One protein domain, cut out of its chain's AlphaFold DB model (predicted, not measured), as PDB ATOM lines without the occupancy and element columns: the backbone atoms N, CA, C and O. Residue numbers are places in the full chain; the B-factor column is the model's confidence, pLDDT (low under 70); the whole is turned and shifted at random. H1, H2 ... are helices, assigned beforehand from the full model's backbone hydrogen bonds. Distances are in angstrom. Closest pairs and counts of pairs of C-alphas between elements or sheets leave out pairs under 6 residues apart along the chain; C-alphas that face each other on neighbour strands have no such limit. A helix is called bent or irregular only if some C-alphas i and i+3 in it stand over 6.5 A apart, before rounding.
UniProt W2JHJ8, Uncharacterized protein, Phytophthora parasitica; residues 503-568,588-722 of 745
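This is residues 503 to 568 and 588 to 722 of the 745 residues of an uncharacterized protein of Phytophthora parasitica (UniProt W2JHJ8). Two long helices, H8 and H10, run opposite ways and spread as a loose V from near residues 669 and 703, with the short H4 between them. H1 runs side by side with H8, while H3 packs on one side of H10 and H6 crosses H10 on the other; at the domain's edges residues 600 to 606 and 683 to 688 stick out. The printed part has 201 residues with ten named helices, H1 to H10 in order, and no named strand; the class is all helix. It is compact, with a radius of gyration of the C-alphas of 17.6 A, and spans 52 by 43 by 35 A.

H1, residues 503 to 517, begins with C-alpha 503 at (-61.175, -47.591, -32.153) and is 19.2 A long. H2 holds residues 519 to 523, H3 528 to 540 over 18.3 A, H4 553 to 558 and H5 593 to 598. H6, residues 609 to 625, is 24.7 A long, and H7 holds residues 639 to 645. H8, residues 650 to 672, is 33.2 A long, with C-alpha 650 at (-57.621, -48.270, -39.423). H9 holds residues 675 to 684 over 14.9 A. H10, residues 697 to 722, is 37.6 A long and ends with C-alpha 722 at (-41.331, -65.339, -29.314); it is irregular, with C-alphas 701 and 704 7.3 A apart, and has a kink of 42 degrees near residue 704.

H6 and H8 are the hub, touching three helices each. H8 touches H1 at a shallow tilt of 5 degrees, the same way, with Ala 511 and Ile 658 the closest C-alphas at 6.1 A. H4 touches H8 at Ser 554 and Asp 663, 5.3 A between C-alphas, and H6 at Leu 558 and Ala 619, 5.7 A. H6 touches H8 with residues 620 to 624 alone, Lys 624 and Ala 670 closest at 4.7 A between C-alphas. H6 and H10 touch about perpendicular, at 85 degrees, with the C-alphas of Gly 616 and Ser 708 closest at 3.8 A. H3 touches H10 at a steep tilt of 43 degrees, the closest C-alphas being Ser 535 and Tyr 710 at 5.3 A, and H2 at Arg 531 and Phe 523, 5.2 A. H5 is close to H6 but not clearly touching, as are H7 and H9 to H8. Every O i to N i+4 pair is within hydrogen-bond range in H2, H3, H4, H5, H6, H8 and H9; in H1 it is 8 of 11, in H7 2 of 3, in H10 17 of 22.

The two C-alphas farthest apart, those of Thr 602 and Gly 686, are 55.4 A apart. Residues 569 to 587 are not printed, and C-alphas 568 and 588 are 19.7 A apart across this cut. The links H3 to H4, H6 to H7 and H9 to H10 are long. The mean pLDDT of the printed part is 79.2; 51 residues are under 70, among them residues 588 to 607 and 675 to 691.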
ATOM      1  N   THR A 503     -62.479 -47.959 -31.567       83.62
ATOM      2  CA  THR A 503     -61.175 -47.591 -32.153       83.62
ATOM      3  C   THR A 503     -60.905 -46.082 -32.146       83.62
ATOM      4  O   THR A 503     -59.812 -45.656 -31.774       83.62
ATOM      5  N   ALA A 504     -61.904 -45.245 -32.450       85.75
ATOM      6  CA  ALA A 504     -61.778 -43.784 -32.406       85.75
ATOM      7  C   ALA A 504     -61.527 -43.224 -30.986       85.75
ATOM      8  O   ALA A 504     -60.707 -42.317 -30.813       85.75
ATOM      9  N   ALA A 505     -62.184 -43.777 -29.962       89.38
ATOM     10  CA  ALA A 505     -61.974 -43.402 -28.563       89.38
ATOM     11  C   ALA A 505     -60.630 -43.938 -28.040       89.38
ATOM     12  O   ALA A 505     -59.861 -43.183 -27.440       89.38
ATOM     13  N   ARG A 506     -60.292 -45.199 -28.353       89.06
ATOM     14  CA  ARG A 506     -58.993 -45.836 -28.057       89.06
ATOM     15  C   ARG A 506     -57.823 -45.035 -28.644       89.06
ATOM     16  O   ARG A 506     -56.875 -44.718 -27.928       89.06
ATOM     17  N   LYS A 507     -57.922 -44.628 -29.917       88.56
ATOM     18  CA  LYS A 507     -56.941 -43.784 -30.626       88.56
ATOM     19  C   LYS A 507     -56.648 -42.492 -29.868       88.56
ATOM     20  O   LYS A 507     -55.484 -42.147 -29.685       88.56
ATOM     21  N   ARG A 508     -57.684 -41.787 -29.403       91.62
ATOM     22  CA  ARG A 508     -57.536 -40.519 -28.670       91.62
ATOM     23  C   ARG A 508     -57.040 -40.736 -27.238       91.62
ATOM     24  O   ARG A 508     -56.134 -40.027 -26.806       91.62
ATOM     25  N   LEU A 509     -57.525 -41.767 -26.541       93.00
ATOM     26  CA  LEU A 509     -57.018 -42.161 -25.223       93.00
ATOM     27  C   LEU A 509     -55.503 -42.396 -25.256       93.00
ATOM     28  O   LEU A 509     -54.769 -41.781 -24.485       93.00
ATOM     29  N   VAL A 510     -55.020 -43.238 -26.175       91.75
ATOM     30  CA  VAL A 510     -53.584 -43.524 -26.277       91.75
ATOM     31  C   VAL A 510     -52.819 -42.315 -26.809       91.75
ATOM     32  O   VAL A 510     -51.870 -41.848 -26.184       91.75
ATOM     33  N   ALA A 511     -53.208 -41.803 -27.975       89.81
ATOM     34  CA  ALA A 511     -52.364 -40.906 -28.756       89.81
ATOM     35  C   ALA A 511     -52.492 -39.417 -28.370       89.81
ATOM     36  O   ALA A 511     -51.706 -38.603 -28.868       89.81
ATOM     37  N   GLU A 512     -53.447 -39.058 -27.505       91.25
ATOM     38  CA  GLU A 512     -53.552 -37.743 -26.856       91.25
ATOM     39  C   GLU A 512     -53.322 -37.856 -25.344       91.25
ATOM     40  O   GLU A 512     -52.356 -37.291 -24.834       91.25
ATOM     41  N   LEU A 513     -54.170 -38.589 -24.617       93.12
ATOM     42  CA  LEU A 513     -54.191 -38.516 -23.153       93.12
ATOM     43  C   LEU A 513     -53.013 -39.261 -22.494       93.12
ATOM     44  O   LEU A 513     -52.363 -38.715 -21.602       93.12
ATOM     45  N   ILE A 514     -52.690 -40.471 -22.958       93.94
ATOM     46  CA  ILE A 514     -51.578 -41.283 -22.435       93.94
ATOM     47  C   ILE A 514     -50.229 -40.776 -22.969       93.94
ATOM     48  O   ILE A 514     -49.351 -40.426 -22.183       93.94
ATOM     49  N   LEU A 515     -50.048 -40.718 -24.295       92.81
ATOM     50  CA  LEU A 515     -48.737 -40.464 -24.907       92.81
ATOM     51  C   LEU A 515     -48.375 -38.982 -25.081       92.81
ATOM     52  O   LEU A 515     -47.185 -38.680 -25.093       92.81
ATOM     53  N   ARG A 516     -49.334 -38.055 -25.231       91.56
ATOM     54  CA  ARG A 516     -49.027 -36.620 -25.434       91.56
ATOM     55  C   ARG A 516     -49.162 -35.801 -24.152       91.56
ATOM     56  O   ARG A 516     -48.332 -34.933 -23.917       91.56
ATOM     57  N   GLU A 517     -50.206 -36.028 -23.358       92.62
ATOM     58  CA  GLU A 517     -50.484 -35.209 -22.169       92.62
ATOM     59  C   GLU A 517     -49.734 -35.700 -20.927       92.62
ATOM     60  O   GLU A 517     -49.116 -34.888 -20.245       92.62
ATOM     61  N   ASN A 518     -49.739 -37.009 -20.647       94.19
ATOM     62  CA  ASN A 518     -49.279 -37.526 -19.351       94.19
ATOM     63  C   ASN A 518     -48.035 -38.433 -19.397       94.19
ATOM     64  O   ASN A 518     -47.618 -38.920 -18.347       94.19
ATOM     65  N   PHE A 519     -47.412 -38.651 -20.563       95.81
ATOM     66  CA  PHE A 519     -46.328 -39.636 -20.709       95.81
ATOM     67  C   PHE A 519     -45.196 -39.446 -19.698       95.81
ATOM     68  O   PHE A 519     -44.924 -40.346 -18.910       95.81
ATOM     69  N   PHE A 520     -44.567 -38.269 -19.662       95.50
ATOM     70  CA  PHE A 520     -43.469 -38.012 -18.726       95.50
ATOM     71  C   PHE A 520     -43.944 -37.999 -17.267       95.50
ATOM     72  O   PHE A 520     -43.188 -38.394 -16.386       95.50
ATOM     73  N   HIS A 521     -45.195 -37.600 -17.011       94.06
ATOM     74  CA  HIS A 521     -45.755 -37.538 -15.662       94.06
ATOM     75  C   HIS A 521     -45.920 -38.928 -15.031       94.06
ATOM     76  O   HIS A 521     -45.582 -39.093 -13.861       94.06
ATOM     77  N   PHE A 522     -46.372 -39.926 -15.799       95.62
ATOM     78  CA  PHE A 522     -46.534 -41.303 -15.312       95.62
ATOM     79  C   PHE A 522     -45.298 -42.181 -15.529       95.62
ATOM     80  O   PHE A 522     -44.961 -42.970 -14.649       95.62
ATOM     81  N   PHE A 523     -44.567 -42.015 -16.637       96.75
ATOM     82  CA  PHE A 523     -43.335 -42.770 -16.892       96.75
ATOM     83  C   PHE A 523     -42.242 -42.431 -15.875       96.75
ATOM     84  O   PHE A 523     -41.610 -43.327 -15.326       96.75
ATOM     85  N   LEU A 524     -42.049 -41.145 -15.571       96.00
ATOM     86  CA  LEU A 524     -41.046 -40.667 -14.614       96.00
ATOM     87  C   LEU A 524     -41.645 -40.408 -13.221       96.00
ATOM     88  O   LEU A 524     -41.079 -39.655 -12.431       96.00
ATOM     89  N   HIS A 525     -42.802 -41.001 -12.912       94.69
ATOM     90  CA  HIS A 525     -43.485 -40.772 -11.643       94.69
ATOM     91  C   HIS A 525     -42.654 -41.262 -10.446       94.69
ATOM     92  O   HIS A 525     -41.965 -42.281 -10.518       94.69
ATOM     93  N   TRP A 526     -42.746 -40.582  -9.301       93.75
ATOM     94  CA  TRP A 526     -41.943 -40.935  -8.124       93.75
ATOM     95  C   TRP A 526     -42.318 -42.305  -7.529       93.75
ATOM     96  O   TRP A 526     -41.443 -43.076  -7.129       93.75
ATOM     97  N   ASN A 527     -43.615 -42.631  -7.509       93.38
ATOM     98  CA  ASN A 527     -44.145 -43.895  -6.995       93.38
ATOM     99  C   ASN A 527     -43.896 -45.073  -7.963       93.38
ATOM    100  O   ASN A 527     -44.130 -44.952  -9.165       93.38
ATOM    101  N   GLU A 528     -43.457 -46.207  -7.405       90.81
ATOM    102  CA  GLU A 528     -43.100 -47.456  -8.100       90.81
ATOM    103  C   GLU A 528     -44.251 -48.039  -8.935       90.81
ATOM    104  O   GLU A 528     -44.080 -48.271 -10.134       90.81
ATOM    105  N   GLU A 529     -45.425 -48.222  -8.321       91.19
ATOM    106  CA  GLU A 529     -46.562 -48.914  -8.937       91.19
ATOM    107  C   GLU A 529     -47.195 -48.098 -10.070       91.19
ATOM    108  O   GLU A 529     -47.606 -48.676 -11.075       91.19
ATOM    109  N   ILE A 530     -47.194 -46.761  -9.982       93.38
ATOM    110  CA  ILE A 530     -47.643 -45.894 -11.088       93.38
ATOM    111  C   ILE A 530     -46.738 -46.052 -12.323       93.38
ATOM    112  O   ILE A 530     -47.250 -46.187 -13.432       93.38
ATOM    113  N   ARG A 531     -45.407 -46.114 -12.162       93.81
ATOM    114  CA  ARG A 531     -44.502 -46.374 -13.302       93.81
ATOM    115  C   ARG A 531     -44.666 -47.792 -13.859       93.81
ATOM    116  O   ARG A 531     -44.622 -47.989 -15.075       93.81
ATOM    117  N   LYS A 532     -44.881 -48.776 -12.981       91.56
ATOM    118  CA  LYS A 532     -45.088 -50.192 -13.322       91.56
ATOM    119  C   LYS A 532     -46.370 -50.395 -14.134       91.56
ATOM    120  O   LYS A 532     -46.292 -50.920 -15.243       91.56
ATOM    121  N   ILE A 533     -47.524 -49.909 -13.662       92.44
ATOM    122  CA  ILE A 533     -48.787 -50.004 -14.414       92.44
ATOM    123  C   ILE A 533     -48.717 -49.251 -15.746       92.44
ATOM    124  O   ILE A 533     -49.186 -49.751 -16.766       92.44
ATOM    125  N   PHE A 534     -48.069 -48.082 -15.763       95.06
ATOM    126  CA  PHE A 534     -47.886 -47.304 -16.984       95.06
ATOM    127  C   PHE A 534     -47.006 -48.040 -18.006       95.06
ATOM    128  O   PHE A 534     -47.301 -48.023 -19.201       95.06
ATOM    129  N   SER A 535     -45.985 -48.766 -17.537       94.12
ATOM    130  CA  SER A 535     -45.146 -49.632 -18.374       94.12
ATOM    131  C   SER A 535     -45.934 -50.811 -18.951       94.12
ATOM    132  O   SER A 535     -45.916 -50.990 -20.167       94.12
ATOM    133  N   TYR A 536     -46.700 -51.556 -18.139       93.50
ATOM    134  CA  TYR A 536     -47.574 -52.630 -18.644       93.50
ATOM    135  C   TYR A 536     -48.606 -52.112 -19.653       93.50
ATOM    136  O   TYR A 536     -48.818 -52.741 -20.687       93.50
ATOM    137  N   MET A 537     -49.190 -50.935 -19.420       93.25
ATOM    138  CA  MET A 537     -50.121 -50.307 -20.359       93.25
ATOM    139  C   MET A 537     -49.451 -49.967 -21.705       93.25
ATOM    140  O   MET A 537     -49.994 -50.315 -22.753       93.25
ATOM    141  N   ILE A 538     -48.259 -49.357 -21.701       93.31
ATOM    142  CA  ILE A 538     -47.495 -49.047 -22.930       93.31
ATOM    143  C   ILE A 538     -47.012 -50.303 -23.664       93.31
ATOM    144  O   ILE A 538     -46.853 -50.286 -24.886       93.31
ATOM    145  N   VAL A 539     -46.705 -51.382 -22.949       92.31
ATOM    146  CA  VAL A 539     -46.169 -52.594 -23.579       92.31
ATOM    147  C   VAL A 539     -47.286 -53.486 -24.126       92.31
ATOM    148  O   VAL A 539     -47.195 -53.900 -25.279       92.31
ATOM    149  N   PHE A 540     -48.349 -53.726 -23.348       90.88
ATOM    150  CA  PHE A 540     -49.383 -54.727 -23.651       90.88
ATOM    151  C   PHE A 540     -50.726 -54.173 -24.167       90.88
ATOM    152  O   PHE A 540     -51.515 -54.963 -24.676       90.88
ATOM    153  N   LYS A 541     -51.032 -52.871 -24.017       89.12
ATOM    154  CA  LYS A 541     -52.386 -52.323 -24.295       89.12
ATOM    155  C   LYS A 541     -52.446 -51.220 -25.357       89.12
ATOM    156  O   LYS A 541     -53.482 -51.032 -26.001       89.12
ATOM    157  N   THR A 542     -51.370 -50.456 -25.564       85.69
ATOM    158  CA  THR A 542     -51.404 -49.330 -26.519       85.69
ATOM    159  C   THR A 542     -51.507 -49.762 -27.979       85.69
ATOM    160  O   THR A 542     -52.007 -48.980 -28.780       85.69
ATOM    161  N   SER A 543     -51.133 -50.996 -28.322       84.25
ATOM    162  CA  SER A 543     -51.289 -51.570 -29.669       84.25
ATOM    163  C   SER A 543     -52.245 -52.769 -29.645       84.25
ATOM    164  O   SER A 543     -52.237 -53.524 -28.679       84.25
ATOM    165  N   ALA A 544     -53.076 -52.925 -30.677       78.81
ATOM    166  CA  ALA A 544     -53.913 -54.112 -30.900       78.81
ATOM    167  C   ALA A 544     -53.164 -55.190 -31.713       78.81
ATOM    168  O   ALA A 544     -53.440 -56.385 -31.604       78.81
ATOM    169  N   SER A 545     -52.192 -54.748 -32.507       83.06
ATOM    170  CA  SER A 545     -51.253 -55.545 -33.291       83.06
ATOM    171  C   SER A 545     -50.151 -56.141 -32.409       83.06
ATOM    172  O   SER A 545     -49.713 -55.516 -31.440       83.06
ATOM    173  N   ASN A 546     -49.627 -57.314 -32.782       84.50
ATOM    174  CA  ASN A 546     -48.444 -57.873 -32.124       84.50
ATOM    175  C   ASN A 546     -47.245 -56.928 -32.318       84.50
ATOM    176  O   ASN A 546     -46.915 -56.548 -33.442       84.50
ATOM    177  N   ARG A 547     -46.560 -56.574 -31.228       87.62
ATOM    178  CA  ARG A 547     -45.415 -55.652 -31.232       87.62
ATOM    179  C   ARG A 547     -44.238 -56.141 -32.086       87.62
ATOM    180  O   ARG A 547     -43.464 -55.320 -32.558       87.62
ATOM    181  N   LEU A 548     -44.139 -57.451 -32.340       85.38
ATOM    182  CA  LEU A 548     -43.168 -58.029 -33.282       85.38
ATOM    183  C   LEU A 548     -43.383 -57.578 -34.738       85.38
ATOM    184  O   LEU A 548     -42.422 -57.535 -35.505       85.38
ATOM    185  N   ASP A 549     -44.620 -57.252 -35.115       82.12
ATOM    186  CA  ASP A 549     -44.979 -56.783 -36.457       82.12
ATOM    187  C   ASP A 549     -44.883 -55.234 -36.573       82.12
ATOM    188  O   ASP A 549     -44.988 -54.691 -37.672       82.12
ATOM    189  N   LEU A 550     -44.632 -54.503 -35.470       84.19
ATOM    190  CA  LEU A 550     -44.549 -53.032 -35.434       84.19
ATOM    191  C   LEU A 550     -43.100 -52.501 -35.580       84.19
ATOM    192  O   LEU A 550     -42.163 -53.066 -35.015       84.19
ATOM    193  N   PRO A 551     -42.872 -51.370 -36.281       83.25
ATOM    194  CA  PRO A 551     -41.533 -50.878 -36.624       83.25
ATOM    195  C   PRO A 551     -40.811 -50.084 -35.509       83.25
ATOM    196  O   PRO A 551     -39.941 -49.265 -35.820       83.25
ATOM    197  N   SER A 552     -41.117 -50.317 -34.228       87.06
ATOM    198  CA  SER A 552     -40.566 -49.581 -33.074       87.06
ATOM    199  C   SER A 552     -39.037 -49.428 -33.121       87.06
ATOM    200  O   SER A 552     -38.297 -50.416 -33.191       87.06
ATOM    201  N   ALA A 553     -38.524 -48.199 -33.073       88.31
ATOM    202  CA  ALA A 553     -37.092 -47.918 -32.949       88.31
ATOM    203  C   ALA A 553     -36.616 -47.994 -31.490       88.31
ATOM    204  O   ALA A 553     -35.532 -48.510 -31.228       88.31
ATOM    205  N   SER A 554     -37.439 -47.540 -30.544       90.25
ATOM    206  CA  SER A 554     -37.176 -47.601 -29.102       90.25
ATOM    207  C   SER A 554     -36.951 -49.035 -28.622       90.25
ATOM    208  O   SER A 554     -35.928 -49.296 -27.991       90.25
ATOM    209  N   ASP A 555     -37.817 -49.979 -29.002       91.25
ATOM    210  CA  ASP A 555     -37.657 -51.405 -28.677       91.25
ATOM    211  C   ASP A 555     -36.318 -51.956 -29.192       91.25
ATOM    212  O   ASP A 555     -35.572 -52.585 -28.440       91.25
ATOM    213  N   ARG A 556     -35.965 -51.650 -30.452       89.12
ATOM    214  CA  ARG A 556     -34.685 -52.042 -31.072       89.12
ATOM    215  C   ARG A 556     -33.476 -51.488 -30.324       89.12
ATOM    216  O   ARG A 556     -32.519 -52.225 -30.123       89.12
ATOM    217  N   ILE A 557     -33.517 -50.224 -29.899       89.38
ATOM    218  CA  ILE A 557     -32.436 -49.576 -29.137       89.38
ATOM    219  C   ILE A 557     -32.318 -50.194 -27.737       89.38
ATOM    220  O   ILE A 557     -31.224 -50.535 -27.286       89.38
ATOM    221  N   LEU A 558     -33.440 -50.355 -27.036       89.00
ATOM    222  CA  LEU A 558     -33.481 -50.843 -25.657       89.00
ATOM    223  C   LEU A 558     -33.075 -52.320 -25.563       89.00
ATOM    224  O   LEU A 558     -32.280 -52.678 -24.689       89.00
ATOM    225  N   LEU A 559     -33.549 -53.156 -26.492       87.88
ATOM    226  CA  LEU A 559     -33.319 -54.603 -26.538       87.88
ATOM    227  C   LEU A 559     -32.208 -55.034 -27.525       87.88
ATOM    228  O   LEU A 559     -32.048 -56.230 -27.769       87.88
ATOM    229  N   ALA A 560     -31.383 -54.111 -28.034       81.12
ATOM    230  CA  ALA A 560     -30.359 -54.351 -29.071       81.12
ATOM    231  C   ALA A 560     -29.397 -55.538 -28.828       81.12
ATOM    232  O   ALA A 560     -28.810 -56.070 -29.767       81.12
ATOM    233  N   GLN A 561     -29.192 -55.925 -27.565       75.88
ATOM    234  CA  GLN A 561     -28.240 -56.956 -27.122       75.88
ATOM    235  C   GLN A 561     -28.949 -58.121 -26.400       75.88
ATOM    236  O   GLN A 561     -28.432 -58.672 -25.428       75.88
ATOM    237  N   THR A 562     -30.170 -58.453 -26.813       81.50
ATOM    238  CA  THR A 562     -31.013 -59.516 -26.227       81.50
ATOM    239  C   THR A 562     -31.175 -60.681 -27.214       81.50
ATOM    240  O   THR A 562     -30.924 -60.495 -28.407       81.50
ATOM    241  N   PRO A 563     -31.593 -61.890 -26.783       81.06
ATOM    242  CA  PRO A 563     -31.786 -63.019 -27.696       81.06
ATOM    243  C   PRO A 563     -32.786 -62.745 -28.831       81.06
ATOM    244  O   PRO A 563     -32.698 -63.424 -29.852       81.06
ATOM    245  N   PHE A 564     -33.667 -61.749 -28.700       83.88
ATOM    246  CA  PHE A 564     -34.693 -61.381 -29.682       83.88
ATOM    247  C   PHE A 564     -34.164 -60.586 -30.893       83.88
ATOM    248  O   PHE A 564     -34.840 -60.520 -31.921       83.88
ATOM    249  N   PHE A 565     -32.963 -59.997 -30.803       83.88
ATOM    250  CA  PHE A 565     -32.402 -59.113 -31.834       83.88
ATOM    251  C   PHE A 565     -31.020 -59.570 -32.339       83.88
ATOM    252  O   PHE A 565     -30.239 -60.210 -31.636       83.88
ATOM    253  N   GLU A 566     -30.725 -59.237 -33.593       80.81
ATOM    254  CA  GLU A 566     -29.433 -59.383 -34.265       80.81
ATOM    255  C   GLU A 566     -28.773 -58.010 -34.441       80.81
ATOM    256  O   GLU A 566     -29.405 -57.051 -34.894       80.81
ATOM    257  N   VAL A 567     -27.482 -57.917 -34.111       68.38
ATOM    258  CA  VAL A 567     -26.678 -56.707 -34.335       68.38
ATOM    259  C   VAL A 567     -26.438 -56.528 -35.835       68.38
ATOM    260  O   VAL A 567     -26.000 -57.458 -36.516       68.38
ATOM    261  N   GLY A 568     -26.706 -55.328 -36.359       57.62
ATOM    262  CA  GLY A 568     -26.543 -55.026 -37.779       57.62
ATOM    263  C   GLY A 568     -25.092 -55.197 -38.268       57.62
ATOM    264  O   GLY A 568     -24.147 -54.890 -37.535       57.62
ATOM    265  N   LEU A 588     -23.558 -69.020 -25.347       40.62
ATOM    266  CA  LEU A 588     -23.651 -68.775 -23.902       40.62
ATOM    267  C   LEU A 588     -22.897 -67.510 -23.455       40.62
ATOM    268  O   LEU A 588     -23.382 -66.797 -22.575       40.62
ATOM    269  N   SER A 589     -21.757 -67.181 -24.075       39.91
ATOM    270  CA  SER A 589     -21.001 -65.954 -23.769       39.91
ATOM    271  C   SER A 589     -21.608 -64.677 -24.364       39.91
ATOM    272  O   SER A 589     -21.275 -63.585 -23.911       39.91
ATOM    273  N   HIS A 590     -22.480 -64.787 -25.374       41.69
ATOM    274  CA  HIS A 590     -23.191 -63.649 -25.975       41.69
ATOM    275  C   HIS A 590     -24.610 -63.427 -25.435       41.69
ATOM    276  O   HIS A 590     -25.271 -62.466 -25.839       41.69
ATOM    277  N   LEU A 591     -25.062 -64.228 -24.466       46.22
ATOM    278  CA  LEU A 591     -26.118 -63.787 -23.558       46.22
ATOM    279  C   LEU A 591     -25.573 -62.567 -22.804       46.22
ATOM    280  O   LEU A 591     -24.709 -62.708 -21.945       46.22
ATOM    281  N   SER A 592     -26.025 -61.362 -23.162       56.44
ATOM    282  CA  SER A 592     -25.567 -60.137 -22.495       56.44
ATOM    283  C   SER A 592     -25.870 -60.184 -20.998       56.44
ATOM    284  O   SER A 592     -26.779 -60.890 -20.576       56.44
ATOM    285  N   GLU A 593     -25.185 -59.379 -20.182       51.31
ATOM    286  CA  GLU A 593     -25.471 -59.296 -18.736       51.31
ATOM    287  C   GLU A 593     -26.951 -59.002 -18.419       51.31
ATOM    288  O   GLU A 593     -27.426 -59.352 -17.346       51.31
ATOM    289  N   LEU A 594     -27.696 -58.385 -19.349       51.84
ATOM    290  CA  LEU A 594     -29.146 -58.215 -19.232       51.84
ATOM    291  C   LEU A 594     -29.863 -59.562 -19.406       51.84
ATOM    292  O   LEU A 594     -30.636 -59.948 -18.539       51.84
ATOM    293  N   ALA A 595     -29.549 -60.322 -20.459       54.22
ATOM    294  CA  ALA A 595     -30.072 -61.676 -20.634       54.22
ATOM    295  C   ALA A 595     -29.658 -62.619 -19.488       54.22
ATOM    296  O   ALA A 595     -30.477 -63.390 -19.008       54.22
ATOM    297  N   GLN A 596     -28.422 -62.532 -18.990       58.00
ATOM    298  CA  GLN A 596     -27.943 -63.333 -17.857       58.00
ATOM    299  C   GLN A 596     -28.564 -62.914 -16.511       58.00
ATOM    300  O   GLN A 596     -28.659 -63.745 -15.609       58.00
ATOM    301  N   ALA A 597     -29.009 -61.660 -16.369       51.44
ATOM    302  CA  ALA A 597     -29.814 -61.221 -15.230       51.44
ATOM    303  C   ALA A 597     -31.271 -61.714 -15.328       51.44
ATOM    304  O   ALA A 597     -31.827 -62.125 -14.315       51.44
ATOM    305  N   MET A 598     -31.858 -61.726 -16.531       54.91
ATOM    306  CA  MET A 598     -33.243 -62.169 -16.763       54.91
ATOM    307  C   MET A 598     -33.408 -63.694 -16.763       54.91
ATOM    308  O   MET A 598     -34.402 -64.193 -16.256       54.91
ATOM    309  N   LEU A 599     -32.412 -64.460 -17.222       52.03
ATOM    310  CA  LEU A 599     -32.425 -65.935 -17.220       52.03
ATOM    311  C   LEU A 599     -32.248 -66.567 -15.817       52.03
ATOM    312  O   LEU A 599     -32.049 -67.776 -15.697       52.03
ATOM    313  N   ARG A 600     -32.299 -65.758 -14.750       45.53
ATOM    314  CA  ARG A 600     -32.388 -66.184 -13.343       45.53
ATOM    315  C   ARG A 600     -33.274 -65.213 -12.550       45.53
ATOM    316  O   ARG A 600     -32.761 -64.379 -11.799       45.53
ATOM    317  N   PRO A 601     -34.595 -65.391 -12.654       41.22
ATOM    318  CA  PRO A 601     -35.334 -65.759 -11.448       41.22
ATOM    319  C   PRO A 601     -36.317 -66.923 -11.675       41.22
ATOM    320  O   PRO A 601     -37.037 -66.979 -12.666       41.22
ATOM    321  N   THR A 602     -36.399 -67.837 -10.703       36.06
ATOM    322  CA  THR A 602     -37.643 -68.582 -10.450       36.06
ATOM    323  C   THR A 602     -38.684 -67.629  -9.853       36.06
ATOM    324  O   THR A 602     -38.304 -66.605  -9.289       36.06
ATOM    325  N   ALA A 603     -39.976 -67.966  -9.952       39.28
ATOM    326  CA  ALA A 603     -41.101 -67.054  -9.690       39.28
ATOM    327  C   ALA A 603     -41.033 -66.249  -8.371       39.28
ATOM    328  O   ALA A 603     -41.477 -65.105  -8.344       39.28
ATOM    329  N   ASP A 604     -40.435 -66.807  -7.315       37.44
ATOM    330  CA  ASP A 604     -40.353 -66.186  -5.983       37.44
ATOM    331  C   ASP A 604     -39.072 -65.356  -5.728       37.44
ATOM    332  O   ASP A 604     -38.874 -64.838  -4.630       37.44
ATOM    333  N   SER A 605     -38.161 -65.238  -6.704       45.03
ATOM    334  CA  SER A 605     -36.889 -64.520  -6.525       45.03
ATOM    335  C   SER A 605     -36.975 -63.075  -7.015       45.03
ATOM    336  O   SER A 605     -36.772 -62.802  -8.199       45.03
ATOM    337  N   GLU A 606     -37.152 -62.118  -6.101       56.09
ATOM    338  CA  GLU A 606     -36.981 -60.698  -6.434       56.09
ATOM    339  C   GLU A 606     -35.604 -60.433  -7.066       56.09
ATOM    340  O   GLU A 606     -34.561 -60.771  -6.497       56.09
ATOM    341  N   MET A 607     -35.572 -59.785  -8.237       64.81
ATOM    342  CA  MET A 607     -34.294 -59.387  -8.827       64.81
ATOM    343  C   MET A 607     -33.643 -58.274  -7.994       64.81
ATOM    344  O   MET A 607     -34.199 -57.182  -7.845       64.81
ATOM    345  N   ASP A 608     -32.435 -58.575  -7.515       74.31
ATOM    346  CA  ASP A 608     -31.491 -57.698  -6.815       74.31
ATOM    347  C   ASP A 608     -31.543 -56.228  -7.307       74.31
ATOM    348  O   ASP A 608     -31.372 -55.970  -8.510       74.31
ATOM    349  N   PRO A 609     -31.757 -55.244  -6.406       74.62
ATOM    350  CA  PRO A 609     -31.861 -53.833  -6.771       74.62
ATOM    351  C   PRO A 609     -30.603 -53.276  -7.456       74.62
ATOM    352  O   PRO A 609     -30.728 -52.370  -8.285       74.62
ATOM    353  N   ALA A 610     -29.410 -53.827  -7.200       76.62
ATOM    354  CA  ALA A 610     -28.193 -53.439  -7.912       76.62
ATOM    355  C   ALA A 610     -28.253 -53.835  -9.400       76.62
ATOM    356  O   ALA A 610     -27.845 -53.059 -10.269       76.62
ATOM    357  N   LYS A 611     -28.841 -54.998  -9.718       78.19
ATOM    358  CA  LYS A 611     -29.068 -55.447 -11.104       78.19
ATOM    359  C   LYS A 611     -30.146 -54.615 -11.793       78.19
ATOM    360  O   LYS A 611     -29.934 -54.198 -12.930       78.19
ATOM    361  N   LYS A 612     -31.251 -54.296 -11.100       77.69
ATOM    362  CA  LYS A 612     -32.285 -53.361 -11.596       77.69
ATOM    363  C   LYS A 612     -31.644 -52.014 -11.986       77.69
ATOM    364  O   LYS A 612     -31.750 -51.578 -13.131       77.69
ATOM    365  N   ALA A 613     -30.858 -51.409 -11.091       80.38
ATOM    366  CA  ALA A 613     -30.134 -50.166 -11.377       80.38
ATOM    367  C   ALA A 613     -29.168 -50.286 -12.579       80.38
ATOM    368  O   ALA A 613     -29.129 -49.397 -13.433       80.38
ATOM    369  N   ALA A 614     -28.430 -51.396 -12.698       83.56
ATOM    370  CA  ALA A 614     -27.529 -51.640 -13.826       83.56
ATOM    371  C   ALA A 614     -28.267 -51.760 -15.177       83.56
ATOM    372  O   ALA A 614     -27.777 -51.235 -16.182       83.56
ATOM    373  N   VAL A 615     -29.446 -52.395 -15.213       84.44
ATOM    374  CA  VAL A 615     -30.308 -52.455 -16.410       84.44
ATOM    375  C   VAL A 615     -30.780 -51.054 -16.800       84.44
ATOM    376  O   VAL A 615     -30.597 -50.656 -17.952       84.44
ATOM    377  N   GLY A 616     -31.296 -50.271 -15.847       83.88
ATOM    378  CA  GLY A 616     -31.750 -48.894 -16.079       83.88
ATOM    379  C   GLY A 616     -30.663 -47.971 -16.636       83.88
ATOM    380  O   GLY A 616     -30.873 -47.287 -17.641       83.88
ATOM    381  N   LYS A 617     -29.462 -48.013 -16.049       86.50
ATOM    382  CA  LYS A 617     -28.303 -47.228 -16.499       86.50
ATOM    383  C   LYS A 617     -27.841 -47.614 -17.910       86.50
ATOM    384  O   LYS A 617     -27.574 -46.738 -18.734       86.50
ATOM    385  N   LYS A 618     -27.797 -48.917 -18.228       87.94
ATOM    386  CA  LYS A 618     -27.471 -49.412 -19.580       87.94
ATOM    387  C   LYS A 618     -28.545 -49.025 -20.603       87.94
ATOM    388  O   LYS A 618     -28.199 -48.620 -21.711       87.94
ATOM    389  N   ALA A 619     -29.826 -49.085 -20.238       87.94
ATOM    390  CA  ALA A 619     -30.935 -48.646 -21.087       87.94
ATOM    391  C   ALA A 619     -30.849 -47.144 -21.414       87.94
ATOM    392  O   ALA A 619     -30.951 -46.764 -22.581       87.94
ATOM    393  N   LEU A 620     -30.564 -46.296 -20.417       88.81
ATOM    394  CA  LEU A 620     -30.353 -44.860 -20.622       88.81
ATOM    395  C   LEU A 620     -29.147 -44.572 -21.532       88.81
ATOM    396  O   LEU A 620     -29.226 -43.702 -22.398       88.81
ATOM    397  N   GLN A 621     -28.046 -45.316 -21.385       88.44
ATOM    398  CA  GLN A 621     -26.879 -45.181 -22.263       88.44
ATOM    399  C   GLN A 621     -27.192 -45.582 -23.716       88.44
ATOM    400  O   GLN A 621     -26.800 -44.867 -24.638       88.44
ATOM    401  N   ARG A 622     -27.946 -46.671 -23.939       88.25
ATOM    402  CA  ARG A 622     -28.404 -47.072 -25.284       88.25
ATOM    403  C   ARG A 622     -29.300 -46.004 -25.920       88.25
ATOM    404  O   ARG A 622     -29.075 -45.643 -27.072       88.25
ATOM    405  N   LEU A 623     -30.254 -45.446 -25.165       89.25
ATOM    406  CA  LEU A 623     -31.128 -44.372 -25.652       89.25
ATOM    407  C   LEU A 623     -30.355 -43.116 -26.066       89.25
ATOM    408  O   LEU A 623     -30.637 -42.574 -27.131       89.25
ATOM    409  N   LYS A 624     -29.355 -42.679 -25.288       88.06
ATOM    410  CA  LYS A 624     -28.504 -41.523 -25.642       88.06
ATOM    411  C   LYS A 624     -27.766 -41.712 -26.969       88.06
ATOM    412  O   LYS A 624     -27.665 -40.763 -27.741       88.06
ATOM    413  N   ASN A 625     -27.298 -42.931 -27.244       87.00
ATOM    414  CA  ASN A 625     -26.631 -43.272 -28.502       87.00
ATOM    415  C   ASN A 625     -27.607 -43.367 -29.695       87.00
ATOM    416  O   ASN A 625     -27.189 -43.171 -30.832       87.00
ATOM    417  N   TRP A 626     -28.885 -43.675 -29.441       86.62
ATOM    418  CA  TRP A 626     -29.964 -43.824 -30.433       86.62
ATOM    419  C   TRP A 626     -29.644 -44.787 -31.604       86.62
ATOM    420  O   TRP A 626     -30.064 -44.584 -32.745       86.62
ATOM    421  N   ASP A 627     -28.903 -45.866 -31.330       85.81
ATOM    422  CA  ASP A 627     -28.551 -46.874 -32.337       85.81
ATOM    423  C   ASP A 627     -29.703 -47.866 -32.589       85.81
ATOM    424  O   ASP A 627     -29.876 -48.858 -31.880       85.81
ATOM    425  N   ALA A 628     -30.493 -47.592 -33.629       83.31
ATOM    426  CA  ALA A 628     -31.591 -48.446 -34.087       83.31
ATOM    427  C   ALA A 628     -31.178 -49.473 -35.172       83.31
ATOM    428  O   ALA A 628     -32.047 -49.977 -35.894       83.31
ATOM    429  N   SER A 629     -29.875 -49.770 -35.322       83.38
ATOM    430  CA  SER A 629     -29.347 -50.709 -36.331       83.38
ATOM    431  C   SER A 629     -29.659 -52.184 -36.048       83.38
ATOM    432  O   SER A 629     -29.610 -53.005 -36.971       83.38
ATOM    433  N   ALA A 630     -30.001 -52.520 -34.800       82.62
ATOM    434  CA  ALA A 630     -30.439 -53.852 -34.398       82.62
ATOM    435  C   ALA A 630     -31.707 -54.281 -35.157       82.62
ATOM    436  O   ALA A 630     -32.641 -53.496 -35.343       82.62
ATOM    437  N   ARG A 631     -31.758 -55.541 -35.595       81.94
ATOM    438  CA  ARG A 631     -32.874 -56.113 -36.365       81.94
ATOM    439  C   ARG A 631     -33.531 -57.243 -35.589       81.94
ATOM    440  O   ARG A 631     -32.843 -58.007 -34.923       81.94
ATOM    441  N   LEU A 632     -34.855 -57.346 -35.665       81.44
ATOM    442  CA  LEU A 632     -35.589 -58.442 -35.036       81.44
ATOM    443  C   LEU A 632     -35.159 -59.778 -35.661       81.44
ATOM    444  O   LEU A 632     -35.080 -59.876 -36.890       81.44
ATOM    445  N   LYS A 633     -34.891 -60.805 -34.845       78.81
ATOM    446  CA  LYS A 633     -34.602 -62.146 -35.374       78.81
ATOM    447  C   LYS A 633     -35.822 -62.696 -36.109       78.81
ATOM    448  O   LYS A 633     -36.957 -62.502 -35.682       78.81
ATOM    449  N   ARG A 634     -35.584 -63.363 -37.243       65.56
ATOM    450  CA  ARG A 634     -36.633 -63.759 -38.197       65.56
ATOM    451  C   ARG A 634     -37.741 -64.609 -37.559       65.56
ATOM    452  O   ARG A 634     -37.537 -65.791 -37.304       65.56
ATOM    453  N   THR A 635     -38.942 -64.043 -37.476       54.00
ATOM    454  CA  THR A 635     -40.206 -64.784 -37.301       54.00
ATOM    455  C   THR A 635     -41.186 -64.549 -38.458       54.00
ATOM    456  O   THR A 635     -41.854 -65.493 -38.878       54.00
ATOM    457  N   ARG A 636     -41.233 -63.343 -39.052       54.09
ATOM    458  CA  ARG A 636     -42.039 -63.022 -40.253       54.09
ATOM    459  C   ARG A 636     -41.336 -62.072 -41.226       54.09
ATOM    460  O   ARG A 636     -40.569 -61.200 -40.829       54.09
ATOM    461  N   SER A 637     -41.659 -62.189 -42.515       47.59
ATOM    462  CA  SER A 637     -41.309 -61.221 -43.566       47.59
ATOM    463  C   SER A 637     -42.376 -60.114 -43.662       47.59
ATOM    464  O   SER A 637     -43.058 -60.000 -44.677       47.59
ATOM    465  N   GLY A 638     -42.580 -59.374 -42.565       51.78
ATOM    466  CA  GLY A 638     -43.787 -58.560 -42.346       51.78
ATOM    467  C   GLY A 638     -43.749 -57.089 -42.788       51.78
ATOM    468  O   GLY A 638     -44.770 -56.593 -43.243       51.78
ATOM    469  N   GLY A 639     -42.615 -56.385 -42.679       55.72
ATOM    470  CA  GLY A 639     -42.586 -54.905 -42.695       55.72
ATOM    471  C   GLY A 639     -43.300 -54.225 -43.876       55.72
ATOM    472  O   GLY A 639     -44.180 -53.390 -43.672       55.72
ATOM    473  N   ASP A 640     -42.982 -54.630 -45.108       57.31
ATOM    474  CA  ASP A 640     -43.607 -54.068 -46.315       57.31
ATOM    475  C   ASP A 640     -45.042 -54.572 -46.548       57.31
ATOM    476  O   ASP A 640     -45.741 -54.043 -47.409       57.31
ATOM    477  N   ALA A 641     -45.494 -55.621 -45.853       62.97
ATOM    478  CA  ALA A 641     -46.906 -56.006 -45.826       62.97
ATOM    479  C   ALA A 641     -47.658 -55.091 -44.853       62.97
ATOM    480  O   ALA A 641     -48.501 -54.320 -45.299       62.97
ATOM    481  N   VAL A 642     -47.217 -55.034 -43.590       67.75
ATOM    482  CA  VAL A 642     -47.784 -54.199 -42.513       67.75
ATOM    483  C   VAL A 642     -48.029 -52.752 -42.952       67.75
ATOM    484  O   VAL A 642     -49.108 -52.216 -42.714       67.75
ATOM    485  N   PHE A 643     -47.078 -52.113 -43.644       65.06
ATOM    486  CA  PHE A 643     -47.288 -50.744 -44.128       65.06
ATOM    487  C   PHE A 643     -48.389 -50.638 -45.200       65.06
ATOM    488  O   PHE A 643     -49.183 -49.701 -45.159       65.06
ATOM    489  N   ARG A 644     -48.483 -51.594 -46.136       66.00
ATOM    490  CA  ARG A 644     -49.548 -51.620 -47.160       66.00
ATOM    491  C   ARG A 644     -50.904 -51.976 -46.558       66.00
ATOM    492  O   ARG A 644     -51.893 -51.342 -46.905       66.00
ATOM    493  N   ASP A 645     -50.934 -52.926 -45.632       72.44
ATOM    494  CA  ASP A 645     -52.146 -53.341 -44.929       72.44
ATOM    495  C   ASP A 645     -52.704 -52.177 -44.079       72.44
ATOM    496  O   ASP A 645     -53.910 -51.944 -44.062       72.44
ATOM    497  N   SER A 646     -51.835 -51.333 -43.500       73.19
ATOM    498  CA  SER A 646     -52.218 -50.117 -42.752       73.19
ATOM    499  C   SER A 646     -52.823 -48.977 -43.591       73.19
ATOM    500  O   SER A 646     -53.260 -47.967 -43.035       73.19
ATOM    501  N   LEU A 647     -52.851 -49.119 -44.923       69.94
ATOM    502  CA  LEU A 647     -53.595 -48.227 -45.822       69.94
ATOM    503  C   LEU A 647     -55.068 -48.651 -45.970       69.94
ATOM    504  O   LEU A 647     -55.849 -47.920 -46.575       69.94
ATOM    505  N   VAL A 648     -55.432 -49.827 -45.446       71.44
ATOM    506  CA  VAL A 648     -56.780 -50.417 -45.499       71.44
ATOM    507  C   VAL A 648     -57.336 -50.660 -44.089       71.44
ATOM    508  O   VAL A 648     -58.532 -50.487 -43.868       71.44
ATOM    509  N   ASP A 649     -56.480 -51.020 -43.130       77.00
ATOM    510  CA  ASP A 649     -56.825 -51.255 -41.725       77.00
ATOM    511  C   ASP A 649     -56.594 -49.997 -40.859       77.00
ATOM    512  O   ASP A 649     -55.457 -49.560 -40.640       77.00
ATOM    513  N   GLU A 650     -57.682 -49.421 -40.331       77.25
ATOM    514  CA  GLU A 650     -57.621 -48.270 -39.423       77.25
ATOM    515  C   GLU A 650     -56.984 -48.583 -38.058       77.25
ATOM    516  O   GLU A 650     -56.335 -47.698 -37.494       77.25
ATOM    517  N   GLU A 651     -57.135 -49.795 -37.506       77.38
ATOM    518  CA  GLU A 651     -56.519 -50.167 -36.222       77.38
ATOM    519  C   GLU A 651     -54.998 -50.268 -36.381       77.38
ATOM    520  O   GLU A 651     -54.252 -49.696 -35.582       77.38
ATOM    521  N   LEU A 652     -54.526 -50.891 -37.464       81.62
ATOM    522  CA  LEU A 652     -53.097 -50.982 -37.775       81.62
ATOM    523  C   LEU A 652     -52.484 -49.600 -38.064       81.62
ATOM    524  O   LEU A 652     -51.397 -49.278 -37.581       81.62
ATOM    525  N   SER A 653     -53.209 -48.736 -38.782       81.12
ATOM    526  CA  SER A 653     -52.831 -47.332 -39.008       81.12
ATOM    527  C   SER A 653     -52.692 -46.543 -37.692       81.12
ATOM    528  O   SER A 653     -51.777 -45.729 -37.511       81.12
ATOM    529  N   VAL A 654     -53.575 -46.813 -36.723       81.19
ATOM    530  CA  VAL A 654     -53.520 -46.251 -35.366       81.19
ATOM    531  C   VAL A 654     -52.307 -46.763 -34.593       81.19
ATOM    532  O   VAL A 654     -51.571 -45.950 -34.030       81.19
ATOM    533  N   ASP A 655     -52.053 -48.068 -34.607       86.56
ATOM    534  CA  ASP A 655     -50.937 -48.685 -33.889       86.56
ATOM    535  C   ASP A 655     -49.565 -48.217 -34.423       86.56
ATOM    536  O   ASP A 655     -48.658 -47.939 -33.634       86.56
ATOM    537  N   LEU A 656     -49.414 -48.017 -35.740       87.06
ATOM    538  CA  LEU A 656     -48.209 -47.409 -36.330       87.06
ATOM    539  C   LEU A 656     -47.995 -45.957 -35.864       87.06
ATOM    540  O   LEU A 656     -46.869 -45.554 -35.555       87.06
ATOM    541  N   SER A 657     -49.068 -45.164 -35.765       86.88
ATOM    542  CA  SER A 657     -49.008 -43.797 -35.224       86.88
ATOM    543  C   SER A 657     -48.612 -43.782 -33.741       86.88
ATOM    544  O   SER A 657     -47.868 -42.905 -33.295       86.88
ATOM    545  N   ILE A 658     -49.074 -44.776 -32.981       87.19
ATOM    546  CA  ILE A 658     -48.776 -44.972 -31.559       87.19
ATOM    547  C   ILE A 658     -47.308 -45.365 -31.349       87.19
ATOM    548  O   ILE A 658     -46.639 -44.739 -30.527       87.19
ATOM    549  N   ALA A 659     -46.774 -46.306 -32.136       90.00
ATOM    550  CA  ALA A 659     -45.358 -46.684 -32.097       90.00
ATOM    551  C   ALA A 659     -44.435 -45.488 -32.411       90.00
ATOM    552  O   ALA A 659     -43.507 -45.201 -31.658       90.00
ATOM    553  N   SER A 660     -44.753 -44.716 -33.457       91.06
ATOM    554  CA  SER A 660     -44.003 -43.507 -33.835       91.06
ATOM    555  C   SER A 660     -44.009 -42.426 -32.737       91.06
ATOM    556  O   SER A 660     -42.978 -41.815 -32.443       91.06
ATOM    557  N   LYS A 661     -45.146 -42.225 -32.053       91.69
ATOM    558  CA  LYS A 661     -45.239 -41.320 -30.891       91.69
ATOM    559  C   LYS A 661     -44.432 -41.814 -29.689       91.69
ATOM    560  O   LYS A 661     -43.822 -41.001 -28.996       91.69
ATOM    561  N   LEU A 662     -44.410 -43.123 -29.444       92.38
ATOM    562  CA  LEU A 662     -43.628 -43.715 -28.361       92.38
ATOM    563  C   LEU A 662     -42.117 -43.560 -28.606       92.38
ATOM    564  O   LEU A 662     -41.390 -43.153 -27.699       92.38
ATOM    565  N   ASP A 663     -41.663 -43.781 -29.841       93.44
ATOM    566  CA  ASP A 663     -40.281 -43.521 -30.257       93.44
ATOM    567  C   ASP A 663     -39.896 -42.047 -30.058       93.44
ATOM    568  O   ASP A 663     -38.838 -41.754 -29.496       93.44
ATOM    569  N   ALA A 664     -40.762 -41.104 -30.449       93.94
ATOM    570  CA  ALA A 664     -40.528 -39.677 -30.231       93.94
ATOM    571  C   ALA A 664     -40.373 -39.336 -28.736       93.94
ATOM    572  O   ALA A 664     -39.429 -38.637 -28.362       93.94
ATOM    573  N   ASN A 665     -41.228 -39.888 -27.871       95.00
ATOM    574  CA  ASN A 665     -41.146 -39.686 -26.424       95.00
ATOM    575  C   ASN A 665     -39.849 -40.251 -25.815       95.00
ATOM    576  O   ASN A 665     -39.206 -39.578 -25.007       95.00
ATOM    577  N   PHE A 666     -39.408 -41.447 -26.224       95.38
ATOM    578  CA  PHE A 666     -38.117 -41.988 -25.782       95.38
ATOM    579  C   PHE A 666     -36.928 -41.171 -26.302       95.38
ATOM    580  O   PHE A 666     -35.946 -40.992 -25.577       95.38
ATOM    581  N   LYS A 667     -37.027 -40.605 -27.510       92.94
ATOM    582  CA  LYS A 667     -36.018 -39.685 -28.046       92.94
ATOM    583  C   LYS A 667     -35.949 -38.379 -27.249       92.94
ATOM    584  O   LYS A 667     -34.856 -37.883 -26.997       92.94
ATOM    585  N   MET A 668     -37.084 -37.862 -26.782       93.06
ATOM    586  CA  MET A 668     -37.142 -36.689 -25.899       93.06
ATOM    587  C   MET A 668     -36.464 -36.958 -24.541       93.06
ATOM    588  O   MET A 668     -35.751 -36.089 -24.042       93.06
ATOM    589  N   ILE A 669     -36.581 -38.173 -23.979       93.12
ATOM    590  CA  ILE A 669     -35.773 -38.589 -22.811       93.12
ATOM    591  C   ILE A 669     -34.280 -38.620 -23.168       93.12
ATOM    592  O   ILE A 669     -33.467 -38.064 -22.433       93.12
ATOM    593  N   ALA A 670     -33.905 -39.237 -24.293       90.62
ATOM    594  CA  ALA A 670     -32.509 -39.320 -24.727       90.62
ATOM    595  C   ALA A 670     -31.861 -37.935 -24.902       90.62
ATOM    596  O   ALA A 670     -30.736 -37.721 -24.455       90.62
ATOM    597  N   GLU A 671     -32.578 -36.996 -25.522       89.81
ATOM    598  CA  GLU A 671     -32.141 -35.618 -25.754       89.81
ATOM    599  C   GLU A 671     -32.045 -34.806 -24.453       89.81
ATOM    600  O   GLU A 671     -31.008 -34.191 -24.218       89.81
ATOM    601  N   GLN A 672     -33.052 -34.839 -23.567       89.81
ATOM    602  CA  GLN A 672     -32.986 -34.091 -22.301       89.81
ATOM    603  C   GLN A 672     -31.937 -34.658 -21.331       89.81
ATOM    604  O   GLN A 672     -31.338 -33.898 -20.573       89.81
ATOM    605  N   MET A 673     -31.655 -35.962 -21.362       88.38
ATOM    606  CA  MET A 673     -30.666 -36.573 -20.467       88.38
ATOM    607  C   MET A 673     -29.213 -36.468 -20.976       88.38
ATOM    608  O   MET A 673     -28.300 -36.890 -20.260       88.38
ATOM    609  N   ASP A 674     -28.958 -35.970 -22.192       84.31
ATOM    610  CA  ASP A 674     -27.619 -35.855 -22.792       84.31
ATOM    611  C   ASP A 674     -26.930 -34.517 -22.427       84.31
ATOM    612  O   ASP A 674     -27.292 -33.468 -22.965       84.31
ATOM    613  N   PRO A 675     -25.900 -34.514 -21.554       69.19
ATOM    614  CA  PRO A 675     -25.227 -33.282 -21.144       69.19
ATOM    615  C   PRO A 675     -24.432 -32.612 -22.276       69.19
ATOM    616  O   PRO A 675     -24.148 -31.418 -22.190       69.19
ATOM    617  N   THR A 676     -24.065 -33.347 -23.333       66.44
ATOM    618  CA  THR A 676     -23.193 -32.829 -24.399       66.44
ATOM    619  C   THR A 676     -23.941 -31.902 -25.358       66.44
ATOM    620  O   THR A 676     -23.380 -30.904 -25.813       66.44
ATOM    621  N   LYS A 677     -25.231 -32.166 -25.602       61.19
ATOM    622  CA  LYS A 677     -26.111 -31.283 -26.386       61.19
ATOM    623  C   LYS A 677     -26.416 -29.986 -25.651       61.19
ATOM    624  O   LYS A 677     -26.278 -28.924 -26.246       61.19
ATOM    625  N   HIS A 678     -26.719 -30.055 -24.352       56.09
ATOM    626  CA  HIS A 678     -26.975 -28.865 -23.527       56.09
ATOM    627  C   HIS A 678     -25.807 -27.873 -23.538       56.09
ATOM    628  O   HIS A 678     -26.029 -26.664 -23.557       56.09
ATOM    629  N   GLN A 679     -24.565 -28.368 -23.566       53.16
ATOM    630  CA  GLN A 679     -23.376 -27.518 -23.687       53.16
ATOM    631  C   GLN A 679     -23.246 -26.884 -25.081       53.16
ATOM    632  O   GLN A 679     -22.952 -25.694 -25.164       53.16
ATOM    633  N   ARG A 680     -23.527 -27.626 -26.163       52.88
ATOM    634  CA  ARG A 680     -23.474 -27.093 -27.538       52.88
ATOM    635  C   ARG A 680     -24.576 -26.074 -27.828       52.88
ATOM    636  O   ARG A 680     -24.258 -24.988 -28.297       52.88
ATOM    637  N   GLU A 681     -25.831 -26.356 -27.466       52.25
ATOM    638  CA  GLU A 681     -26.942 -25.397 -27.626       52.25
ATOM    639  C   GLU A 681     -26.644 -24.063 -26.913       52.25
ATOM    640  O   GLU A 681     -26.944 -22.998 -27.452       52.25
ATOM    641  N   SER A 682     -25.989 -24.126 -25.745       50.47
ATOM    642  CA  SER A 682     -25.580 -22.954 -24.951       50.47
ATOM    643  C   SER A 682     -24.371 -22.195 -25.521       50.47
ATOM    644  O   SER A 682     -24.162 -21.039 -25.156       50.47
ATOM    645  N   GLN A 683     -23.558 -22.822 -26.380       52.03
ATOM    646  CA  GLN A 683     -22.410 -22.189 -27.045       52.03
ATOM    647  C   GLN A 683     -22.774 -21.608 -28.418       52.03
ATOM    648  O   GLN A 683     -22.240 -20.571 -28.795       52.03
ATOM    649  N   GLU A 684     -23.684 -22.249 -29.157       53.75
ATOM    650  CA  GLU A 684     -24.106 -21.796 -30.490       53.75
ATOM    651  C   GLU A 684     -25.160 -20.674 -30.429       53.75
ATOM    652  O   GLU A 684     -25.205 -19.831 -31.321       53.75
ATOM    653  N   ASN A 685     -25.974 -20.612 -29.365       50.00
ATOM    654  CA  ASN A 685     -27.020 -19.598 -29.185       50.00
ATOM    655  C   ASN A 685     -26.813 -18.815 -27.873       50.00
ATOM    656  O   ASN A 685     -27.408 -19.128 -26.839       50.00
ATOM    657  N   GLY A 686     -25.945 -17.799 -27.924       45.69
ATOM    658  CA  GLY A 686     -25.399 -17.099 -26.753       45.69
ATOM    659  C   GLY A 686     -26.416 -16.637 -25.696       45.69
ATOM    660  O   GLY A 686     -27.420 -16.003 -26.013       45.69
ATOM    661  N   GLU A 687     -26.104 -16.958 -24.434       47.84
ATOM    662  CA  GLU A 687     -26.715 -16.557 -23.144       47.84
ATOM    663  C   GLU A 687     -28.239 -16.683 -22.936       47.84
ATOM    664  O   GLU A 687     -28.687 -16.647 -21.787       47.84
ATOM    665  N   HIS A 688     -29.070 -16.823 -23.969       43.06
ATOM    666  CA  HIS A 688     -30.538 -16.786 -23.844       43.06
ATOM    667  C   HIS A 688     -31.254 -18.039 -24.369       43.06
ATOM    668  O   HIS A 688     -32.438 -18.230 -24.071       43.06
ATOM    669  N   ALA A 689     -30.561 -18.948 -25.063       46.31
ATOM    670  CA  ALA A 689     -31.122 -20.255 -25.388       46.31
ATOM    671  C   ALA A 689     -31.217 -21.137 -24.136       46.31
ATOM    672  O   ALA A 689     -30.278 -21.823 -23.734       46.31
ATOM    673  N   ARG A 690     -32.401 -21.154 -23.514       54.84
ATOM    674  CA  ARG A 690     -32.743 -22.189 -22.535       54.84
ATOM    675  C   ARG A 690     -32.757 -23.545 -23.237       54.84
ATOM    676  O   ARG A 690     -33.728 -23.859 -23.923       54.84
ATOM    677  N   ALA A 691     -31.708 -24.326 -22.984       60.84
ATOM    678  CA  ALA A 691     -31.585 -25.747 -23.290       60.84
ATOM    679  C   ALA A 691     -32.940 -26.477 -23.269       60.84
ATOM    680  O   ALA A 691     -33.699 -26.355 -22.296       60.84
ATOM    681  N   LYS A 692     -33.252 -27.202 -24.347       70.56
ATOM    682  CA  LYS A 692     -34.611 -27.674 -24.647       70.56
ATOM    683  C   LYS A 692     -35.125 -28.684 -23.608       70.56
ATOM    684  O   LYS A 692     -34.720 -29.843 -23.594       70.56
ATOM    685  N   ARG A 693     -36.049 -28.249 -22.740       83.06
ATOM    686  CA  ARG A 693     -36.695 -29.105 -21.722       83.06
ATOM    687  C   ARG A 693     -38.037 -29.622 -22.222       83.06
ATOM    688  O   ARG A 693     -38.906 -28.835 -22.590       83.06
ATOM    689  N   TYR A 694     -38.203 -30.935 -22.176       89.50
ATOM    690  CA  TYR A 694     -39.436 -31.648 -22.488       89.50
ATOM    691  C   TYR A 694     -40.247 -31.989 -21.227       89.50
ATOM    692  O   TYR A 694     -41.471 -32.070 -21.294       89.50
ATOM    693  N   PHE A 695     -39.585 -32.149 -20.077       91.44
ATOM    694  CA  PHE A 695     -40.209 -32.427 -18.780       91.44
ATOM    695  C   PHE A 695     -39.478 -31.719 -17.613       91.44
ATOM    696  O   PHE A 695     -38.351 -31.245 -17.796       91.44
ATOM    697  N   PRO A 696     -40.100 -31.592 -16.420       91.12
ATOM    698  CA  PRO A 696     -39.479 -30.958 -15.249       91.12
ATOM    699  C   PRO A 696     -38.202 -31.677 -14.779       91.12
ATOM    700  O   PRO A 696     -38.114 -32.904 -14.852       91.12
ATOM    701  N   ARG A 697     -37.217 -30.924 -14.271       87.69
ATOM    702  CA  ARG A 697     -35.896 -31.460 -13.864       87.69
ATOM    703  C   ARG A 697     -35.991 -32.450 -12.709       87.69
ATOM    704  O   ARG A 697     -35.207 -33.385 -12.608       87.69
ATOM    705  N   GLU A 698     -36.992 -32.262 -11.869       90.38
ATOM    706  CA  GLU A 698     -37.330 -33.082 -10.713       90.38
ATOM    707  C   GLU A 698     -37.646 -34.532 -11.127       90.38
ATOM    708  O   GLU A 698     -37.488 -35.453 -10.328       90.38
ATOM    709  N   LEU A 699     -38.041 -34.748 -12.390       92.31
ATOM    710  CA  LEU A 699     -38.332 -36.065 -12.954       92.31
ATOM    711  C   LEU A 699     -37.107 -36.764 -13.577       92.31
ATOM    712  O   LEU A 699     -37.130 -37.982 -13.757       92.31
ATOM    713  N   GLU A 700     -36.013 -36.042 -13.861       91.31
ATOM    714  CA  GLU A 700     -34.770 -36.613 -14.424       91.31
ATOM    715  C   GLU A 700     -34.180 -37.693 -13.496       91.31
ATOM    716  O   GLU A 700     -33.679 -38.718 -13.961       91.31
ATOM    717  N   ALA A 701     -34.338 -37.524 -12.177       91.62
ATOM    718  CA  ALA A 701     -33.909 -38.474 -11.149       91.62
ATOM    719  C   ALA A 701     -34.617 -39.847 -11.208       91.62
ATOM    720  O   ALA A 701     -34.095 -40.831 -10.677       91.62
ATOM    721  N   TYR A 702     -35.783 -39.943 -11.858       94.19
ATOM    722  CA  TYR A 702     -36.517 -41.203 -12.019       94.19
ATOM    723  C   TYR A 702     -36.246 -41.895 -13.361       94.19
ATOM    724  O   TYR A 702     -36.639 -43.050 -13.517       94.19
ATOM    725  N   ALA A 703     -35.535 -41.260 -14.301       92.88
ATOM    726  CA  ALA A 703     -35.337 -41.783 -15.657       92.88
ATOM    727  C   ALA A 703     -34.668 -43.169 -15.692       92.88
ATOM    728  O   ALA A 703     -35.166 -44.063 -16.373       92.88
ATOM    729  N   GLU A 704     -33.597 -43.400 -14.924       91.38
ATOM    730  CA  GLU A 704     -32.952 -44.726 -14.866       91.38
ATOM    731  C   GLU A 704     -33.872 -45.796 -14.249       91.38
ATOM    732  O   GLU A 704     -33.890 -46.937 -14.711       91.38
ATOM    733  N   ARG A 705     -34.690 -45.437 -13.247       92.12
ATOM    734  CA  ARG A 705     -35.630 -46.363 -12.586       92.12
ATOM    735  C   ARG A 705     -36.799 -46.727 -13.501       92.12
ATOM    736  O   ARG A 705     -37.135 -47.902 -13.624       92.12
ATOM    737  N   ALA A 706     -37.365 -45.730 -14.178       93.69
ATOM    738  CA  ALA A 706     -38.413 -45.895 -15.178       93.69
ATOM    739  C   ALA A 706     -37.945 -46.776 -16.344       93.69
ATOM    740  O   ALA A 706     -38.614 -47.739 -16.703       93.69
ATOM    741  N   LEU A 707     -36.752 -46.503 -16.884       93.81
ATOM    742  CA  LEU A 707     -36.163 -47.302 -17.958       93.81
ATOM    743  C   LEU A 707     -35.825 -48.728 -17.514       93.81
ATOM    744  O   LEU A 707     -36.012 -49.648 -18.303       93.81
ATOM    745  N   SER A 708     -35.396 -48.940 -16.263       91.12
ATOM    746  CA  SER A 708     -35.248 -50.297 -15.724       91.12
ATOM    747  C   SER A 708     -36.576 -51.044 -15.750       91.12
ATOM    748  O   SER A 708     -36.632 -52.129 -16.315       91.12
ATOM    749  N   GLN A 709     -37.634 -50.496 -15.147       90.88
ATOM    750  CA  GLN A 709     -38.937 -51.167 -15.079       90.88
ATOM    751  C   GLN A 709     -39.509 -51.415 -16.479       90.88
ATOM    752  O   GLN A 709     -39.962 -52.518 -16.772       90.88
ATOM    753  N   TYR A 710     -39.414 -50.426 -17.367       94.62
ATOM    754  CA  TYR A 710     -39.894 -50.537 -18.738       94.62
ATOM    755  C   TYR A 710     -39.211 -51.663 -19.519       94.62
ATOM    756  O   TYR A 710     -39.880 -52.428 -20.205       94.62
ATOM    757  N   VAL A 711     -37.887 -51.799 -19.397       92.19
ATOM    758  CA  VAL A 711     -37.121 -52.835 -20.107       92.19
ATOM    759  C   VAL A 711     -37.396 -54.241 -19.565       92.19
ATOM    760  O   VAL A 711     -37.333 -55.189 -20.344       92.19
ATOM    761  N   LEU A 712     -37.757 -54.386 -18.285       90.19
ATOM    762  CA  LEU A 712     -38.216 -55.662 -17.721       90.19
ATOM    763  C   LEU A 712     -39.568 -56.071 -18.326       90.19
ATOM    764  O   LEU A 712     -39.670 -57.132 -18.932       90.19
ATOM    765  N   VAL A 713     -40.559 -55.176 -18.285       91.38
ATOM    766  CA  VAL A 713     -41.895 -55.415 -18.863       91.38
ATOM    767  C   VAL A 713     -41.831 -55.651 -20.380       91.38
ATOM    768  O   VAL A 713     -42.555 -56.481 -20.926       91.38
ATOM    769  N   LEU A 714     -40.945 -54.940 -21.085       92.25
ATOM    770  CA  LEU A 714     -40.720 -55.135 -22.515       92.25
ATOM    771  C   LEU A 714     -40.044 -56.484 -22.809       92.25
ATOM    772  O   LEU A 714     -40.396 -57.126 -23.795       92.25
ATOM    773  N   TRP A 715     -39.119 -56.943 -21.958       89.94
ATOM    774  CA  TRP A 715     -38.559 -58.294 -22.053       89.94
ATOM    775  C   TRP A 715     -39.648 -59.357 -21.859       89.94
ATOM    776  O   TRP A 715     -39.769 -60.232 -22.711       89.94
ATOM    777  N   GLU A 716     -40.480 -59.248 -20.815       90.06
ATOM    778  CA  GLU A 716     -41.603 -60.169 -20.540       90.06
ATOM    779  C   GLU A 716     -42.534 -60.324 -21.757       90.06
ATOM    780  O   GLU A 716     -42.900 -61.439 -22.135       90.06
ATOM    781  N   TYR A 717     -42.878 -59.214 -22.423       91.31
ATOM    782  CA  TYR A 717     -43.671 -59.248 -23.655       91.31
ATOM    783  C   TYR A 717     -42.940 -59.962 -24.795       91.31
ATOM    784  O   TYR A 717     -43.537 -60.792 -25.479       91.31
ATOM    785  N   TYR A 718     -41.670 -59.624 -25.040       89.81
ATOM    786  CA  TYR A 718     -40.908 -60.196 -26.153       89.81
ATOM    787  C   TYR A 718     -40.638 -61.693 -25.961       89.81
ATOM    788  O   TYR A 718     -40.687 -62.436 -26.937       89.81
ATOM    789  N   GLU A 719     -40.435 -62.151 -24.727       88.50
ATOM    790  CA  GLU A 719     -40.308 -63.569 -24.386       88.50
ATOM    791  C   GLU A 719     -41.591 -64.332 -24.758       88.50
ATOM    792  O   GLU A 719     -41.560 -65.187 -25.648       88.50
ATOM    793  N   ALA A 720     -42.747 -63.919 -24.225       87.06
ATOM    794  CA  ALA A 720     -44.047 -64.515 -24.554       87.06
ATOM    795  C   ALA A 720     -44.421 -64.403 -26.052       87.06
ATOM    796  O   ALA A 720     -45.060 -65.294 -26.618       87.06
ATOM    797  N   ALA A 721     -44.021 -63.318 -26.727       87.12
ATOM    798  CA  ALA A 721     -44.277 -63.125 -28.153       87.12
ATOM    799  C   ALA A 721     -43.408 -64.033 -29.041       87.12
ATOM    800  O   ALA A 721     -43.860 -64.437 -30.112       87.12
ATOM    801  N   PHE A 722     -42.185 -64.371 -28.617       85.19
ATOM    802  CA  PHE A 722     -41.331 -65.339 -29.314       85.19
ATOM    803  C   PHE A 722     -41.728 -66.795 -29.027       85.19
ATOM    804  O   PHE A 722     -41.565 -67.632 -29.914       85.19
TER     805      PHE A 722